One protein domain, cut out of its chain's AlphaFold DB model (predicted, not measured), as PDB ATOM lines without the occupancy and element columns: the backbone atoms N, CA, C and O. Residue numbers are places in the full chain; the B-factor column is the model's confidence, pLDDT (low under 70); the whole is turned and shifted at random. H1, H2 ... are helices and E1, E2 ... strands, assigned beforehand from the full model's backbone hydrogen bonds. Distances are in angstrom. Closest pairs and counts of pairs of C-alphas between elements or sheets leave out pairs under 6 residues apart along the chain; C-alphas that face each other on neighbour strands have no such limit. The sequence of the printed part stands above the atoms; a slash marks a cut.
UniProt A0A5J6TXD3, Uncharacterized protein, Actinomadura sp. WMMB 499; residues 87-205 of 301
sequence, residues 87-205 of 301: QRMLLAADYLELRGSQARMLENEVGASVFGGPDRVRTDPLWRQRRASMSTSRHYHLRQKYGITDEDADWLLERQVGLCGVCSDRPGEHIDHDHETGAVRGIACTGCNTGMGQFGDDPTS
ATOM      1  N   GLN A  87      -3.025  16.852  52.948       94.31
ATOM      2  CA  GLN A  87      -3.755  16.393  51.764       94.31
ATOM      3  C   GLN A  87      -2.805  16.123  50.599       94.31
ATOM      4  O   GLN A  87      -2.951  15.109  49.917       94.31
ATOM      5  N   ARG A  88      -1.770  16.953  50.406       95.88
ATOM      6  CA  ARG A  88      -0.749  16.687  49.376       95.88
ATOM      7  C   ARG A  88       0.030  15.404  49.656       95.88
ATOM      8  O   ARG A  88       0.347  14.679  48.715       95.88
ATOM      9  N   MET A  89       0.323  15.102  50.922       97.44
ATOM     10  CA  MET A  89       1.000  13.853  51.301       97.44
ATOM     11  C   MET A  89       0.104  12.628  51.078       97.44
ATOM     12  O   MET A  89       0.581  11.603  50.596       97.44
ATOM     13  N   LEU A  90      -1.197  12.735  51.374       94.25
ATOM     14  CA  LEU A  90      -2.172  11.675  51.095       94.25
ATOM     15  C   LEU A  90      -2.330  11.427  49.589       94.25
ATOM     16  O   LEU A  90      -2.276  10.273  49.165       94.25
ATOM     17  N   LEU A  91      -2.429  12.489  48.781       94.00
ATOM     18  CA  LEU A  91      -2.456  12.394  47.316       94.00
ATOM     19  C   LEU A  91      -1.171  11.772  46.760       94.00
ATOM     20  O   LEU A  91      -1.234  10.945  45.857       94.00
ATOM     21  N   ALA A  92      -0.010  12.124  47.313       96.88
ATOM     22  CA  ALA A  92       1.258  11.499  46.945       96.88
ATOM     23  C   ALA A  92       1.282  10.005  47.290       96.88
ATOM     24  O   ALA A  92       1.743   9.201  46.487       96.88
ATOM     25  N   ALA A  93       0.753   9.610  48.450       94.94
ATOM     26  CA  ALA A  93       0.656   8.201  48.814       94.94
ATOM     27  C   ALA A  93      -0.258   7.431  47.845       94.94
ATOM     28  O   ALA A  93       0.118   6.353  47.392       94.94
ATOM     29  N   ASP A  94      -1.413   7.999  47.487       92.12
ATOM     30  CA  ASP A  94      -2.320   7.412  46.495       92.12
ATOM     31  C   ASP A  94      -1.646   7.303  45.123       92.12
ATOM     32  O   ASP A  94      -1.683   6.243  44.504       92.12
ATOM     33  N   TYR A  95      -0.959   8.358  44.688       94.19
ATOM     34  CA  TYR A  95      -0.212   8.398  43.435       94.19
ATOM     35  C   TYR A  95       0.853   7.293  43.345       94.19
ATOM     36  O   TYR A  95       0.931   6.593  42.334       94.19
ATOM     37  N   LEU A  96       1.636   7.081  44.410       94.81
ATOM     38  CA  LEU A  96       2.634   6.006  44.475       94.81
ATOM     39  C   LEU A  96       1.998   4.607  44.458       94.81
ATOM     40  O   LEU A  96       2.568   3.681  43.890       94.81
ATOM     41  N   GLU A  97       0.817   4.447  45.060       92.00
ATOM     42  CA  GLU A  97       0.056   3.190  45.056       92.00
ATOM     43  C   GLU A  97      -0.759   2.976  43.770       92.00
ATOM     44  O   GLU A  97      -1.522   2.011  43.692       92.00
ATOM     45  N   LEU A  98      -0.615   3.861  42.774       90.94
ATOM     46  CA  LEU A  98      -1.395   3.866  41.533       90.94
ATOM     47  C   LEU A  98      -2.907   3.938  41.795       90.94
ATOM     48  O   LEU A  98      -3.719   3.292  41.133       90.94
ATOM     49  N   ARG A  99      -3.283   4.741  42.790       86.00
ATOM     50  CA  ARG A  99      -4.658   5.064  43.164       86.00
ATOM     51  C   ARG A  99      -4.950   6.529  42.840       86.00
ATOM     52  O   ARG A  99      -4.052   7.351  42.673       86.00
ATOM     53  N   GLY A 100      -6.234   6.861  42.766       85.75
ATOM     54  CA  GLY A 100      -6.691   8.235  42.563       85.75
ATOM     55  C   GLY A 100      -6.814   8.650  41.096       85.75
ATOM     56  O   GLY A 100      -6.839   7.827  40.178       85.75
ATOM     57  N   SER A 101      -6.964   9.957  40.885       86.12
ATOM     58  CA  SER A 101      -7.347  10.544  39.594       86.12
ATOM     59  C   SER A 101      -6.303  10.337  38.500       86.12
ATOM     60  O   SER A 101      -6.675  10.069  37.362       86.12
ATOM     61  N   GLN A 102      -5.017  10.422  38.832       90.94
ATOM     62  CA  GLN A 102      -3.932  10.306  37.861       90.94
ATOM     63  C   GLN A 102      -3.822   8.897  37.272       90.94
ATOM     64  O   GLN A 102      -3.815   8.740  36.053       90.94
ATOM     65  N   ALA A 103      -3.798   7.869  38.123       89.00
ATOM     66  CA  ALA A 103      -3.806   6.481  37.669       89.00
ATOM     67  C   ALA A 103      -5.073   6.178  36.856       89.00
ATOM     68  O   ALA A 103      -5.000   5.558  35.797       89.00
ATOM     69  N   ARG A 104      -6.232   6.694  37.295       88.44
ATOM     70  CA  ARG A 104      -7.503   6.537  36.578       88.44
ATOM     71  C   ARG A 104      -7.515   7.230  35.215       88.44
ATOM     72  O   ARG A 104      -8.116   6.715  34.277       88.44
ATOM     73  N   MET A 105      -6.882   8.395  35.103       91.88
ATOM     74  CA  MET A 105      -6.711   9.092  33.830       91.88
ATOM     75  C   MET A 105      -5.904   8.220  32.868       91.88
ATOM     76  O   MET A 105      -6.383   7.950  31.770       91.88
ATOM     77  N   LEU A 106      -4.759   7.685  33.304       88.50
ATOM     78  CA  LEU A 106      -3.954   6.785  32.474       88.50
ATOM     79  C   LEU A 106      -4.725   5.515  32.084       88.50
ATOM     80  O   LEU A 106      -4.710   5.127  30.918       88.50
ATOM     81  N   GLU A 107      -5.479   4.911  33.005       87.50
ATOM     82  CA  GLU A 107      -6.335   3.761  32.685       87.50
ATOM     83  C   GLU A 107      -7.334   4.076  31.567       87.50
ATOM     84  O   GLU A 107      -7.519   3.263  30.664       87.50
ATOM     85  N   ASN A 108      -7.968   5.248  31.610       85.75
ATOM     86  CA  ASN A 108      -8.950   5.645  30.605       85.75
ATOM     87  C   ASN A 108      -8.304   5.967  29.249       85.75
ATOM     88  O   ASN A 108      -8.883   5.659  28.211       85.75
ATOM     89  N   GLU A 109      -7.127   6.591  29.260       87.19
ATOM     90  CA  GLU A 109      -6.442   7.060  28.054       87.19
ATOM     91  C   GLU A 109      -5.663   5.945  27.338       87.19
ATOM     92  O   GLU A 109      -5.635   5.891  26.108       87.19
ATOM     93  N   VAL A 110      -5.017   5.048  28.093       84.94
ATOM     94  CA  VAL A 110      -4.097   4.031  27.545       84.94
ATOM     95  C   VAL A 110      -4.367   2.606  28.032       84.94
ATOM     96  O   VAL A 110      -3.639   1.688  27.659       84.94
ATOM     97  N   GLY A 111      -5.407   2.381  28.840       86.06
ATOM     98  CA  GLY A 111      -5.773   1.048  29.330       86.06
ATOM     99  C   GLY A 111      -4.870   0.500  30.441       86.06
ATOM    100  O   GLY A 111      -4.955  -0.687  30.751       86.06
ATOM    101  N   ALA A 112      -4.005   1.330  31.034       88.06
ATOM    102  CA  ALA A 112      -3.091   0.960  32.115       88.06
ATOM    103  C   ALA A 112      -2.894   2.123  33.098       88.06
ATOM    104  O   ALA A 112      -2.894   3.276  32.692       88.06
ATOM    105  N   SER A 113      -2.670   1.830  34.381       87.00
ATOM    106  CA  SER A 113      -2.452   2.838  35.437       87.00
ATOM    107  C   SER A 113      -1.052   3.469  35.440       87.00
ATOM    108  O   SER A 113      -0.778   4.377  36.222       87.00
ATOM    109  N   VAL A 114      -0.174   2.999  34.554       88.69
ATOM    110  CA  VAL A 114       1.172   3.520  34.306       88.69
ATOM    111  C   VAL A 114       1.433   3.576  32.809       88.69
ATOM    112  O   VAL A 114       0.787   2.895  32.011       88.69
ATOM    113  N   PHE A 115       2.420   4.374  32.433       82.31
ATOM    114  CA  PHE A 115       2.823   4.595  31.057       82.31
ATOM    115  C   PHE A 115       4.305   4.234  30.859       82.31
ATOM    116  O   PHE A 115       5.101   4.271  31.794       82.31
ATOM    117  N   GLY A 116       4.723   3.902  29.636       77.19
ATOM    118  CA  GLY A 116       6.144   3.683  29.338       77.19
ATOM    119  C   GLY A 116       6.748   2.415  29.959       77.19
ATOM    120  O   GLY A 116       6.110   1.367  30.006       77.19
ATOM    121  N   GLY A 117       8.013   2.514  30.377       69.00
ATOM    122  CA  GLY A 117       8.799   1.429  30.965       69.00
ATOM    123  C   GLY A 117       9.686   0.667  29.960       69.00
ATOM    124  O   GLY A 117       9.451   0.710  28.744       69.00
ATOM    125  N   PRO A 118      10.715  -0.062  30.439       61.50
ATOM    126  CA  PRO A 118      11.665  -0.788  29.589       61.50
ATOM    127  C   PRO A 118      11.011  -1.835  28.680       61.50
ATOM    128  O   PRO A 118      11.543  -2.154  27.617       61.50
ATOM    129  N   ASP A 119       9.855  -2.370  29.073       62.06
ATOM    130  CA  ASP A 119       9.153  -3.390  28.296       62.06
ATOM    131  C   ASP A 119       8.383  -2.805  27.108       62.06
ATOM    132  O   ASP A 119       8.326  -3.453  26.062       62.06
ATOM    133  N   ARG A 120       7.908  -1.551  27.174       64.94
ATOM    134  CA  ARG A 120       7.293  -0.865  26.019       64.94
ATOM    135  C   ARG A 120       8.274  -0.723  24.856       64.94
ATOM    136  O   ARG A 120       7.910  -0.932  23.702       64.94
ATOM    137  N   VAL A 121       9.549  -0.463  25.162       59.47
ATOM    138  CA  VAL A 121      10.656  -0.442  24.184       59.47
ATOM    139  C   VAL A 121      10.775  -1.770  23.425       59.47
ATOM    140  O   VAL A 121      11.210  -1.794  22.268       59.47
ATOM    141  N   ARG A 122      10.418  -2.885  24.073       57.78
ATOM    142  CA  ARG A 122      10.506  -4.238  23.510       57.78
ATOM    143  C   ARG A 122       9.252  -4.625  22.730       57.78
ATOM    144  O   ARG A 122       9.383  -5.350  21.745       57.78
ATOM    145  N   THR A 123       8.081  -4.159  23.161       56.34
ATOM    146  CA  THR A 123       6.774  -4.606  22.658       56.34
ATOM    147  C   THR A 123       6.170  -3.710  21.580       56.34
ATOM    148  O   THR A 123       5.398  -4.224  20.777       56.34
ATOM    149  N   ASP A 124       6.526  -2.424  21.503       60.44
ATOM    150  CA  ASP A 124       6.012  -1.502  20.480       60.44
ATOM    151  C   ASP A 124       6.835  -1.604  19.168       60.44
ATOM    152  O   ASP A 124       7.993  -1.173  19.118       60.44
ATOM    153  N   PRO A 125       6.277  -2.146  18.064       55.34
ATOM    154  CA  PRO A 125       6.990  -2.275  16.789       55.34
ATOM    155  C   PRO A 125       7.305  -0.920  16.137       55.34
ATOM    156  O   PRO A 125       8.270  -0.808  15.374       55.34
ATOM    157  N   LEU A 126       6.516   0.115  16.448       53.16
ATOM    158  CA  LEU A 126       6.697   1.481  15.959       53.16
ATOM    159  C   LEU A 126       7.802   2.212  16.731       53.16
ATOM    160  O   LEU A 126       8.403   3.141  16.188       53.16
ATOM    161  N   TRP A 127       8.170   1.747  17.932       59.91
ATOM    162  CA  TRP A 127       9.282   2.293  18.722       59.91
ATOM    163  C   TRP A 127      10.616   2.306  17.964       59.91
ATOM    164  O   TRP A 127      11.402   3.253  18.076       59.91
ATOM    165  N   ARG A 128      10.884   1.263  17.164       54.56
ATOM    166  CA  ARG A 128      12.096   1.174  16.323       54.56
ATOM    167  C   ARG A 128      11.979   1.975  15.025       54.56
ATOM    168  O   ARG A 128      12.999   2.330  14.443       54.56
ATOM    169  N   GLN A 129      10.754   2.229  14.562       54.09
ATOM    170  CA  GLN A 129      10.474   2.876  13.277       54.09
ATOM    171  C   GLN A 129      10.369   4.401  13.380       54.09
ATOM    172  O   GLN A 129      10.608   5.081  12.381       54.09
ATOM    173  N   ARG A 130      10.082   4.952  14.570       57.31
ATOM    174  CA  ARG A 130      10.197   6.392  14.849       57.31
ATOM    175  C   ARG A 130      11.668   6.814  14.709       57.31
ATOM    176  O   ARG A 130      12.450   6.746  15.659       57.31
ATOM    177  N   ARG A 131      12.068   7.195  13.486       51.03
ATOM    178  CA  ARG A 131      13.355   7.847  13.207       51.03
ATOM    179  C   ARG A 131      13.420   9.104  14.059       51.03
ATOM    180  O   ARG A 131      12.547   9.956  13.946       51.03
ATOM    181  N   ALA A 132      14.466   9.221  14.872       53.47
ATOM    182  CA  ALA A 132      14.755  10.452  15.584       53.47
ATOM    183  C   ALA A 132      14.977  11.574  14.558       53.47
ATOM    184  O   ALA A 132      16.018  11.619  13.899       53.47
ATOM    185  N   SER A 133      14.007  12.471  14.395       50.97
ATOM    186  CA  SER A 133      14.285  13.769  13.792       50.97
ATOM    187  C   SER A 133      15.163  14.524  14.790       50.97
ATOM    188  O   SER A 133      14.675  14.927  15.835       50.97
ATOM    189  N   MET A 134      16.470  14.612  14.514       53.44
ATOM    190  CA  MET A 134      17.487  15.266  15.359       53.44
ATOM    191  C   MET A 134      17.353  14.963  16.866       53.44
ATOM    192  O   MET A 134      16.818  15.761  17.629       53.44
ATOM    193  N   SER A 135      17.875  13.813  17.316       59.03
ATOM    194  CA  SER A 135      17.812  13.431  18.733       59.03
ATOM    195  C   SER A 135      18.541  14.444  19.619       59.03
ATOM    196  O   SER A 135      19.772  14.527  19.608       59.03
ATOM    197  N   THR A 136      17.788  15.191  20.418       68.19
ATOM    198  CA  THR A 136      18.350  15.998  21.500       68.19
ATOM    199  C   THR A 136      18.870  15.080  22.616       68.19
ATOM    200  O   THR A 136      18.468  13.921  22.735       68.19
ATOM    201  N   SER A 137      19.761  15.590  23.472       75.31
ATOM    202  CA  SER A 137      20.218  14.854  24.668       75.31
ATOM    203  C   SER A 137      19.040  14.420  25.561       75.31
ATOM    204  O   SER A 137      19.030  13.313  26.101       75.31
ATOM    205  N   ARG A 138      17.991  15.258  25.630       75.62
ATOM    206  CA  ARG A 138      16.730  14.971  26.327       75.62
ATOM    207  C   ARG A 138      16.039  13.733  25.752       75.62
ATOM    208  O   ARG A 138      15.769  12.807  26.511       75.62
ATOM    209  N   HIS A 139      15.865  13.671  24.432       72.62
ATOM    210  CA  HIS A 139      15.257  12.529  23.747       72.62
ATOM    211  C   HIS A 139      15.944  11.204  24.103       72.62
ATOM    212  O   HIS A 139      15.298  10.206  24.427       72.62
ATOM    213  N   TYR A 140      17.280  11.188  24.068       71.62
ATOM    214  CA  TYR A 140      18.054   9.991  24.396       71.62
ATOM    215  C   TYR A 140      17.885   9.591  25.867       71.62
ATOM    216  O   TYR A 140      17.671   8.417  26.164       71.62
ATOM    217  N   HIS A 141      17.927  10.565  26.780       77.94
ATOM    218  CA  HIS A 141      17.738  10.321  28.207       77.94
ATOM    219  C   HIS A 141      16.361   9.715  28.514       77.94
ATOM    220  O   HIS A 141      16.286   8.701  29.209       77.94
ATOM    221  N   LEU A 142      15.288  10.286  27.955       77.88
ATOM    222  CA  LEU A 142      13.918   9.805  28.155       77.88
ATOM    223  C   LEU A 142      13.728   8.376  27.639       77.88
ATOM    224  O   LEU A 142      13.192   7.520  28.347       77.88
ATOM    225  N   ARG A 143      14.249   8.085  26.441       75.38
ATOM    226  CA  ARG A 143      14.139   6.752  25.839       75.38
ATOM    227  C   ARG A 143      14.887   5.686  26.625       75.38
ATOM    228  O   ARG A 143      14.355   4.595  26.795       75.38
ATOM    229  N   GLN A 144      16.108   5.982  27.070       74.75
ATOM    230  CA  GLN A 144      16.939   5.004  27.775       74.75
ATOM    231  C   GLN A 144      16.459   4.753  29.202       74.75
ATOM    232  O   GLN A 144      16.508   3.618  29.665       74.75
ATOM    233  N   LYS A 145      16.009   5.800  29.901       76.88
ATOM    234  CA  LYS A 145      15.666   5.700  31.321       76.88
ATOM    235  C   LYS A 145      14.204   5.322  31.565       76.88
ATOM    236  O   LYS A 145      13.938   4.559  32.484       76.88
ATOM    237  N   TYR A 146      13.278   5.834  30.754       80.44
ATOM    238  CA  TYR A 146      11.835   5.732  31.016       80.44
ATOM    239  C   TYR A 146      11.060   4.981  29.928       80.44
ATOM    240  O   TYR A 146       9.879   4.697  30.098       80.44
ATOM    241  N   GLY A 147      11.689   4.670  28.788       79.56
ATOM    242  CA  GLY A 147      11.000   4.007  27.676       79.56
ATOM    243  C   GLY A 147       9.892   4.861  27.047       79.56
ATOM    244  O   GLY A 147       8.897   4.320  26.565       79.56
ATOM    245  N   ILE A 148      10.057   6.191  27.059       82.56
ATOM    246  CA  ILE A 148       9.134   7.152  26.433       82.56
ATOM    247  C   ILE A 148       9.882   8.107  25.490       82.56
ATOM    248  O   ILE A 148      11.093   8.303  25.636       82.56
ATOM    249  N   THR A 149       9.184   8.685  24.514       82.69
ATOM    250  CA  THR A 149       9.713   9.750  23.643       82.69
ATOM    251  C   THR A 149       9.389  11.149  24.180       82.69
ATOM    252  O   THR A 149       8.679  11.289  25.174       82.69
ATOM    253  N   ASP A 150       9.914  12.200  23.538       83.50
ATOM    254  CA  ASP A 150       9.518  13.577  23.872       83.50
ATOM    255  C   ASP A 150       8.021  13.790  23.595       83.50
ATOM    256  O   ASP A 150       7.327  14.355  24.429       83.50
ATOM    257  N   GLU A 151       7.495  13.239  22.495       84.69
ATOM    258  CA  GLU A 151       6.068  13.332  22.154       84.69
ATOM    259  C   GLU A 151       5.181  12.622  23.180       84.69
ATOM    260  O   GLU A 151       4.083  13.081  23.476       84.69
ATOM    261  N   ASP A 152       5.655  11.505  23.737       87.19
ATOM    262  CA  ASP A 152       4.954  10.823  24.821       87.19
ATOM    263  C   ASP A 152       4.926  11.679  26.102       87.19
ATOM    264  O   ASP A 152       3.916  11.718  26.803       87.19
ATOM    265  N   ALA A 153       6.036  12.356  26.421       89.56
ATOM    266  CA  ALA A 153       6.118  13.246  27.576       89.56
ATOM    267  C   ALA A 153       5.228  14.487  27.400       89.56
ATOM    268  O   ALA A 153       4.524  14.865  28.334       89.56
ATOM    269  N   ASP A 154       5.219  15.082  26.206       91.56
ATOM    270  CA  ASP A 154       4.360  16.218  25.868       91.56
ATOM    271  C   ASP A 154       2.880  15.823  25.929       91.56
ATOM    272  O   ASP A 154       2.076  16.530  26.537       91.56
ATOM    273  N   TRP A 155       2.524  14.654  25.385       92.56
ATOM    274  CA  TRP A 155       1.173  14.102  25.481       92.56
ATOM    275  C   TRP A 155       0.745  13.893  26.939       92.56
ATOM    276  O   TRP A 155      -0.356  14.286  27.323       92.56
ATOM    277  N   LEU A 156       1.617  13.316  27.772       92.88
ATOM    278  CA  LEU A 156       1.326  13.090  29.188       92.88
ATOM    279  C   LEU A 156       1.124  14.413  29.936       92.88
ATOM    280  O   LEU A 156       0.193  14.536  30.734       92.88
ATOM    281  N   LEU A 157       1.953  15.421  29.651       95.50
ATOM    282  CA  LEU A 157       1.812  16.753  30.236       95.50
ATOM    283  C   LEU A 157       0.500  17.419  29.805       95.50
ATOM    284  O   LEU A 157      -0.174  18.037  30.627       95.50
ATOM    285  N   GLU A 158       0.115  17.266  28.540       95.31
ATOM    286  CA  GLU A 158      -1.138  17.787  27.995       95.31
ATOM    287  C   GLU A 158      -2.364  17.135  28.653       95.31
ATOM    288  O   GLU A 158      -3.311  17.833  29.020       95.31
ATOM    289  N   ARG A 159      -2.346  15.811  28.872       93.75
ATOM    290  CA  ARG A 159      -3.419  15.103  29.599       93.75
ATOM    291  C   ARG A 159      -3.503  15.517  31.066       93.75
ATOM    292  O   ARG A 159      -4.596  15.558  31.624       93.75
ATOM    293  N   GLN A 160      -2.381  15.912  31.662       95.06
ATOM    294  CA  GLN A 160      -2.334  16.544  32.982       95.06
ATOM    295  C   GLN A 160      -2.614  18.057  32.955       95.06
ATOM    296  O   GLN A 160      -2.376  18.735  33.954       95.06
ATOM    297  N   VAL A 161      -3.072  18.608  31.825       96.00
ATOM    298  CA  VAL A 161      -3.357  20.040  31.620       96.00
ATOM    299  C   VAL A 161      -2.195  20.970  32.006       96.00
ATOM    300  O   VAL A 161      -2.398  22.099  32.446       96.00
ATOM    301  N   GLY A 162      -0.955  20.498  31.847       96.81
ATOM    302  CA  GLY A 162       0.265  21.231  32.200       96.81
ATOM    303  C   GLY A 162       0.641  21.199  33.687       96.81
ATOM    304  O   GLY A 162       1.646  21.795  34.077       96.81
ATOM    305  N   LEU A 163      -0.134  20.514  34.531       97.94
ATOM    306  CA  LEU A 163       0.024  20.519  35.985       97.94
ATOM    307  C   LEU A 163       0.607  19.207  36.515       97.94
ATOM    308  O   LEU A 163       0.711  18.201  35.819       97.94
ATOM    309  N   CYS A 164       1.016  19.238  37.778       97.94
ATOM    310  CA  CYS A 164       1.529  18.102  38.528       97.94
ATOM    311  C   CYS A 164       0.472  16.993  38.658       97.94
ATOM    312  O   CYS A 164      -0.623  17.241  39.163       97.94
ATOM    313  N   GLY A 165       0.839  15.758  38.312       96.00
ATOM    314  CA  GLY A 165      -0.010  14.568  38.452       96.00
ATOM    315  C   GLY A 165      -0.273  14.137  39.901       96.00
ATOM    316  O   GLY A 165      -1.030  13.201  40.127       96.00
ATOM    317  N   VAL A 166       0.342  14.810  40.881       96.62
ATOM    318  CA  VAL A 166       0.126  14.570  42.317       96.62
ATOM    319  C   VAL A 166      -0.771  15.646  42.925       96.62
ATOM    320  O   VAL A 166      -1.837  15.340  43.442       96.62
ATOM    321  N   CYS A 167      -0.341  16.914  42.890       95.62
ATOM    322  CA  CYS A 167      -1.053  18.002  43.569       95.62
ATOM    323  C   CYS A 167      -1.997  18.805  42.671       95.62
ATOM    324  O   CYS A 167      -2.778  19.587  43.197       95.62
ATOM    325  N   SER A 168      -1.877  18.685  41.342       95.62
ATOM    326  CA  SER A 168      -2.663  19.445  40.355       95.62
ATOM    327  C   SER A 168      -2.691  20.968  40.570       95.62
ATOM    328  O   SER A 168      -3.608  21.640  40.119       95.62
ATOM    329  N   ASP A 169      -1.681  21.511  41.252       94.19
ATOM    330  CA  ASP A 169      -1.599  22.926  41.652       94.19
ATOM    331  C   ASP A 169      -0.360  23.623  41.065       94.19
ATOM    332  O   ASP A 169      -0.374  24.804  40.735       94.19
ATOM    333  N   ARG A 170       0.732  22.873  40.883       96.94
ATOM    334  CA  ARG A 170       2.014  23.383  40.373       96.94
ATOM    335  C   ARG A 170       2.316  22.823  38.981       96.94
ATOM    336  O   ARG A 170       1.866  21.710  38.700       96.94
ATOM    337  N   PRO A 171       3.104  23.521  38.140       97.94
ATOM    338  CA  PRO A 171       3.524  23.005  36.840       97.94
ATOM    339  C   PRO A 171       4.186  21.627  36.943       97.94
ATOM    340  O   PRO A 171       4.969  21.367  37.862       97.94
ATOM    341  N   GLY A 172       3.856  20.741  36.005       96.94
ATOM    342  CA  GLY A 172       4.544  19.463  35.852       96.94
ATOM    343  C   GLY A 172       5.910  19.671  35.198       96.94
ATOM    344  O   GLY A 172       5.990  20.193  34.091       96.94
ATOM    345  N   GLU A 173       6.985  19.255  35.867       95.38
ATOM    346  CA  GLU A 173       8.362  19.524  35.416       95.38
ATOM    347  C   GLU A 173       9.212  18.254  35.307       95.38
ATOM    348  O   GLU A 173      10.102  18.163  34.460       95.38
ATOM    349  N   HIS A 174       8.939  17.261  36.159       95.12
ATOM    350  CA  HIS A 174       9.765  16.068  36.320       95.12
ATOM    351  C   HIS A 174       8.982  14.821  35.974       95.12
ATOM    352  O   HIS A 174       7.889  14.615  36.491       95.12
ATOM    353  N   ILE A 175       9.564  13.965  35.139       94.38
ATOM    354  CA  ILE A 175       8.991  12.648  34.866       94.38
ATOM    355  C   ILE A 175       9.201  11.777  36.091       94.38
ATOM    356  O   ILE A 175      10.329  11.407  36.426       94.38
ATOM    357  N   ASP A 176       8.095  11.475  36.748       96.12
ATOM    358  CA  ASP A 176       8.071  10.600  37.894       96.12
ATOM    359  C   ASP A 176       7.803   9.160  37.432       96.12
ATOM    360  O   ASP A 176       7.001   8.884  36.531       96.12
ATOM    361  N   HIS A 177       8.558   8.241  38.021       92.50
ATOM    362  CA  HIS A 177       8.599   6.845  37.637       92.50
ATOM    363  C   HIS A 177       8.825   5.978  38.864       92.50
ATOM    364  O   HIS A 177       9.459   6.385  39.836       92.50
ATOM    365  N   ASP A 178       8.334   4.756  38.785       89.50
ATOM    366  CA  ASP A 178       8.663   3.727  39.745       89.50
ATOM    367  C   ASP A 178      10.136   3.308  39.593       89.50
ATOM    368  O   ASP A 178      10.617   3.029  38.491       89.50
ATOM    369  N   HIS A 179      10.875   3.290  40.703       84.25
ATOM    370  CA  HIS A 179      12.318   3.038  40.701       84.25
ATOM    371  C   HIS A 179      12.685   1.554  40.535       84.25
ATOM    372  O   HIS A 179      13.844   1.253  40.245       84.25
ATOM    373  N   GLU A 180      11.730   0.632  40.694       84.06
ATOM    374  CA  GLU A 180      11.955  -0.807  40.515       84.06
ATOM    375  C   GLU A 180      11.676  -1.244  39.071       84.06
ATOM    376  O   GLU A 180      12.457  -1.978  38.466       84.06
ATOM    377  N   THR A 181      10.573  -0.763  38.502       82.75
ATOM    378  CA  THR A 181      10.061  -1.165  37.184       82.75
ATOM    379  C   THR A 181      10.415  -0.180  36.071       82.75
ATOM    380  O   THR A 181      10.395  -0.542  34.894       82.75
ATOM    381  N   GLY A 182      10.729   1.073  36.410       82.62
ATOM    382  CA  GLY A 182      10.912   2.160  35.447       82.62
ATOM    383  C   GLY A 182       9.609   2.645  34.802       82.62
ATOM    384  O   GLY A 182       9.666   3.443  33.865       82.62
ATOM    385  N   ALA A 183       8.447   2.166  35.261       86.31
ATOM    386  CA  ALA A 183       7.148   2.583  34.748       86.31
ATOM    387  C   ALA A 183       6.855   4.039  35.138       86.31
ATOM    388  O   ALA A 183       7.007   4.427  36.295       86.31
ATOM    389  N   VAL A 184       6.434   4.854  34.172       93.06
ATOM    390  CA  VAL A 184       6.111   6.271  34.379       93.06
ATOM    391  C   VAL A 184       4.728   6.381  35.011       93.06
ATOM    392  O   VAL A 184       3.744   5.889  34.460       93.06
ATOM    393  N   ARG A 185       4.650   7.058  36.158       95.44
ATOM    394  CA  ARG A 185       3.391   7.301  36.885       95.44
ATOM    395  C   ARG A 185       2.740   8.617  36.453       95.44
ATOM    396  O   ARG A 185       1.521   8.771  36.475       95.44
ATOM    397  N   GLY A 186       3.549   9.594  36.044       95.75
ATOM    398  CA  GLY A 186       3.084  10.916  35.630       95.75
ATOM    399  C   GLY A 186       4.220  11.928  35.526       95.75
ATOM    400  O   GLY A 186       5.398  11.584  35.608       95.75
ATOM    401  N   ILE A 187       3.854  13.199  35.393       97.50
ATOM    402  CA  ILE A 187       4.782  14.325  35.515       97.50
ATOM    403  C   ILE A 187       4.463  15.077  36.805       97.50
ATOM    404  O   ILE A 187       3.352  15.570  36.990       97.50
ATOM    405  N   ALA A 188       5.430  15.175  37.706       98.06
ATOM    406  CA  ALA A 188       5.292  15.837  38.994       98.06
ATOM    407  C   ALA A 188       6.001  17.201  39.007       98.06
ATOM    408  O   ALA A 188       6.948  17.449  38.256       98.06
ATOM    409  N   CYS A 189       5.555  18.107  39.878       98.31
ATOM    410  CA  CYS A 189       6.312  19.321  40.178       98.31
ATOM    411  C   CYS A 189       7.553  18.991  41.020       98.31
ATOM    412  O   CYS A 189       7.621  17.936  41.662       98.31
ATOM    413  N   THR A 190       8.516  19.918  41.075       97.62
ATOM    414  CA  THR A 190       9.752  19.751  41.861       97.62
ATOM    415  C   THR A 190       9.486  19.364  43.324       97.62
ATOM    416  O   THR A 190      10.144  18.459  43.842       97.62
ATOM    417  N   GLY A 191       8.503  20.001  43.972       97.94
ATOM    418  CA  GLY A 191       8.171  19.757  45.380       97.94
ATOM    419  C   GLY A 191       7.628  18.351  45.628       97.94
ATOM    420  O   GLY A 191       8.186  17.613  46.434       97.94
ATOM    421  N   CYS A 192       6.598  17.931  44.887       98.25
ATOM    422  CA  CYS A 192       6.027  16.591  45.042       98.25
ATOM    423  C   CYS A 192       7.047  15.494  44.707       98.25
ATOM    424  O   CYS A 192       7.201  14.567  45.494       98.25
ATOM    425  N   ASN A 193       7.787  15.622  43.598       98.00
ATOM    426  CA  ASN A 193       8.802  14.640  43.201       98.00
ATOM    427  C   ASN A 193       9.903  14.493  44.270       98.00
ATOM    428  O   ASN A 193      10.199  13.399  44.748       98.00
ATOM    429  N   THR A 194      10.474  15.619  44.714       97.75
ATOM    430  CA  THR A 194      11.531  15.614  45.737       97.75
ATOM    431  C   THR A 194      11.008  15.122  47.084       97.75
ATOM    432  O   THR A 194      11.690  14.355  47.762       97.75
ATOM    433  N   GLY A 195       9.804  15.542  47.476       97.94
ATOM    434  CA  GLY A 195       9.165  15.137  48.723       97.94
ATOM    435  C   GLY A 195       8.903  13.631  48.784       97.94
ATOM    436  O   GLY A 195       9.258  13.001  49.781       97.94
ATOM    437  N   MET A 196       8.353  13.036  47.717       98.19
ATOM    438  CA  MET A 196       8.165  11.579  47.619       98.19
ATOM    439  C   MET A 196       9.502  10.843  47.756       98.19
ATOM    440  O   MET A 196       9.642   9.985  48.633       98.19
ATOM    441  N   GLY A 197      10.528  11.269  47.013       97.12
ATOM    442  CA  GLY A 197      11.864  10.678  47.108       97.12
ATOM    443  C   GLY A 197      12.514  10.834  48.493       97.12
ATOM    444  O   GLY A 197      13.212   9.936  48.971       97.12
ATOM    445  N   GLN A 198      12.267  11.939  49.205       97.81
ATOM    446  CA  GLN A 198      12.751  12.129  50.579       97.81
ATOM    447  C   GLN A 198      12.015  11.246  51.596       97.81
ATOM    448  O   GLN A 198      12.646  10.767  52.544       97.81
ATOM    449  N   PHE A 199      10.730  10.959  51.378       97.81
ATOM    450  CA  PHE A 199      10.018   9.904  52.105       97.81
ATOM    451  C   PHE A 199      10.395   8.485  51.652       97.81
ATOM    452  O   PHE A 199       9.959   7.516  52.273       97.81
ATOM    453  N   GLY A 200      11.277   8.359  50.657       95.81
ATOM    454  CA  GLY A 200      11.785   7.086  50.152       95.81
ATOM    455  C   GLY A 200      10.775   6.344  49.290       95.81
ATOM    456  O   GLY A 200      10.761   5.119  49.342       95.81
ATOM    457  N   ASP A 201       9.911   7.081  48.582       96.25
ATOM    458  CA  ASP A 201       8.843   6.544  47.733       96.25
ATOM    459  C   ASP A 201       7.944   5.539  48.478       96.25
ATOM    460  O   ASP A 201       7.423   4.590  47.903       96.25
ATOM    461  N   ASP A 202       7.768   5.752  49.788       95.44
ATOM    462  CA  ASP A 202       7.000   4.879  50.671       95.44
ATOM    463  C   ASP A 202       5.652   5.525  51.044       95.44
ATOM    464  O   ASP A 202       5.620   6.448  51.873       95.44
ATOM    465  N   PRO A 203       4.524   5.008  50.515       94.44
ATOM    466  CA  PRO A 203       3.183   5.481  50.854       94.44
ATOM    467  C   PRO A 203       2.907   5.466  52.361       94.44
ATOM    468  O   PRO A 203       2.206   6.336  52.876       94.44
ATOM    469  N   THR A 204       3.491   4.514  53.098       95.06
ATOM    470  CA  THR A 204       3.318   4.421  54.555       95.06
ATOM    471  C   THR A 204       3.909   5.645  55.248       95.06
ATOM    472  O   THR A 204       3.257   6.247  56.097       95.06
ATOM    473  N   SER A 205       5.122   6.051  54.861       97.25
ATOM    474  CA  SER A 205       5.791   7.234  55.415       97.25
ATOM    475  C   SER A 205       5.030   8.523  55.101       97.25
ATOM    476  O   SER A 205       4.912   9.370  55.981       97.25
TER     477      SER A 205
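AT A GLANCE: This is residues 87 to 205 of the 301 residues of an uncharacterized protein of Actinomadura sp. WMMB 499 (UniProt A0A5J6TXD3). A small antiparallel hairpin of two strands, E1 and E2, forms the middle, with H5 over one side of it and H6 over the other, H2 beside E2, and H1 near H6 at one end of the long axis. At the other end H3, H4 and the long link of residues 124 to 136 between them make a loose loop. The printed part has 119 residues, with six named helices and two named strands in the order H1 H2 H3 H4 H5 E1 E2 H6; the class is mostly helix. It is compact, with a radius of gyration of the C-alphas of 14.0 A, yet elongated in outline, with spans of 43 by 25 by 24 A.

HOW THE PARTS SIT: H1, residues 87 to 96, is close to but not clearly touching H2, residues 101 to 110; the closest C-alphas are those of Tyr 95 and Gln 102, 7.0 A. They run the same way at a shallow tilt of 34.6 degrees, only just short of steep. H3, residues 120 to 123, is apart from H2. H4, residues 137 to 146, only just touches H5, residues 150 to 159, with 3 pairs of C-alphas within 8 A, the closest being His 139 and Asp 150, 5.8 A. Their lines are only just about perpendicular, at 71 degrees. E1, residues 174 to 177, and E2, residues 184 to 188, are a hairpin at 151 degrees, with N 174 and O 188 2.9 A apart and N 188 and O 174 2.8 A apart, within hydrogen-bond range. The closest C-alphas of H5 and E2 are those of Leu 157 and Ile 187, 6.5 A; those of E1 and H6, residues 190 to 198, are His 174 and Thr 190, 6.7 A. H5 and H6 are apart. Every O i to N i+4 pair is within hydrogen-bond range in H1, H2, H4, H5 and H6; H3 is too short for one.

IN THESE COORDINATES: H1 begins at C-alpha 87, (-3.755, 16.393, 51.764), and is 14.2 A long. H2 measures 14.1 A, H3 5.1 A, H4 13.9 A and H5 14.2 A. E1, 9.4 A, begins at C-alpha 174, (9.765, 16.068, 36.320), and E2 is 10.7 A long. H6, 12.0 A, ends at C-alpha 198, (12.751, 12.129, 50.579).

THE WHOLE: The two C-alphas farthest apart are those of Ser 133 and Thr 204, 43.2 A. The printed part has no cut. The long links are H3 to H4 and H5 to E1. Mean pLDDT of the printed part is 85.1; residues 117 to 136 are under 70.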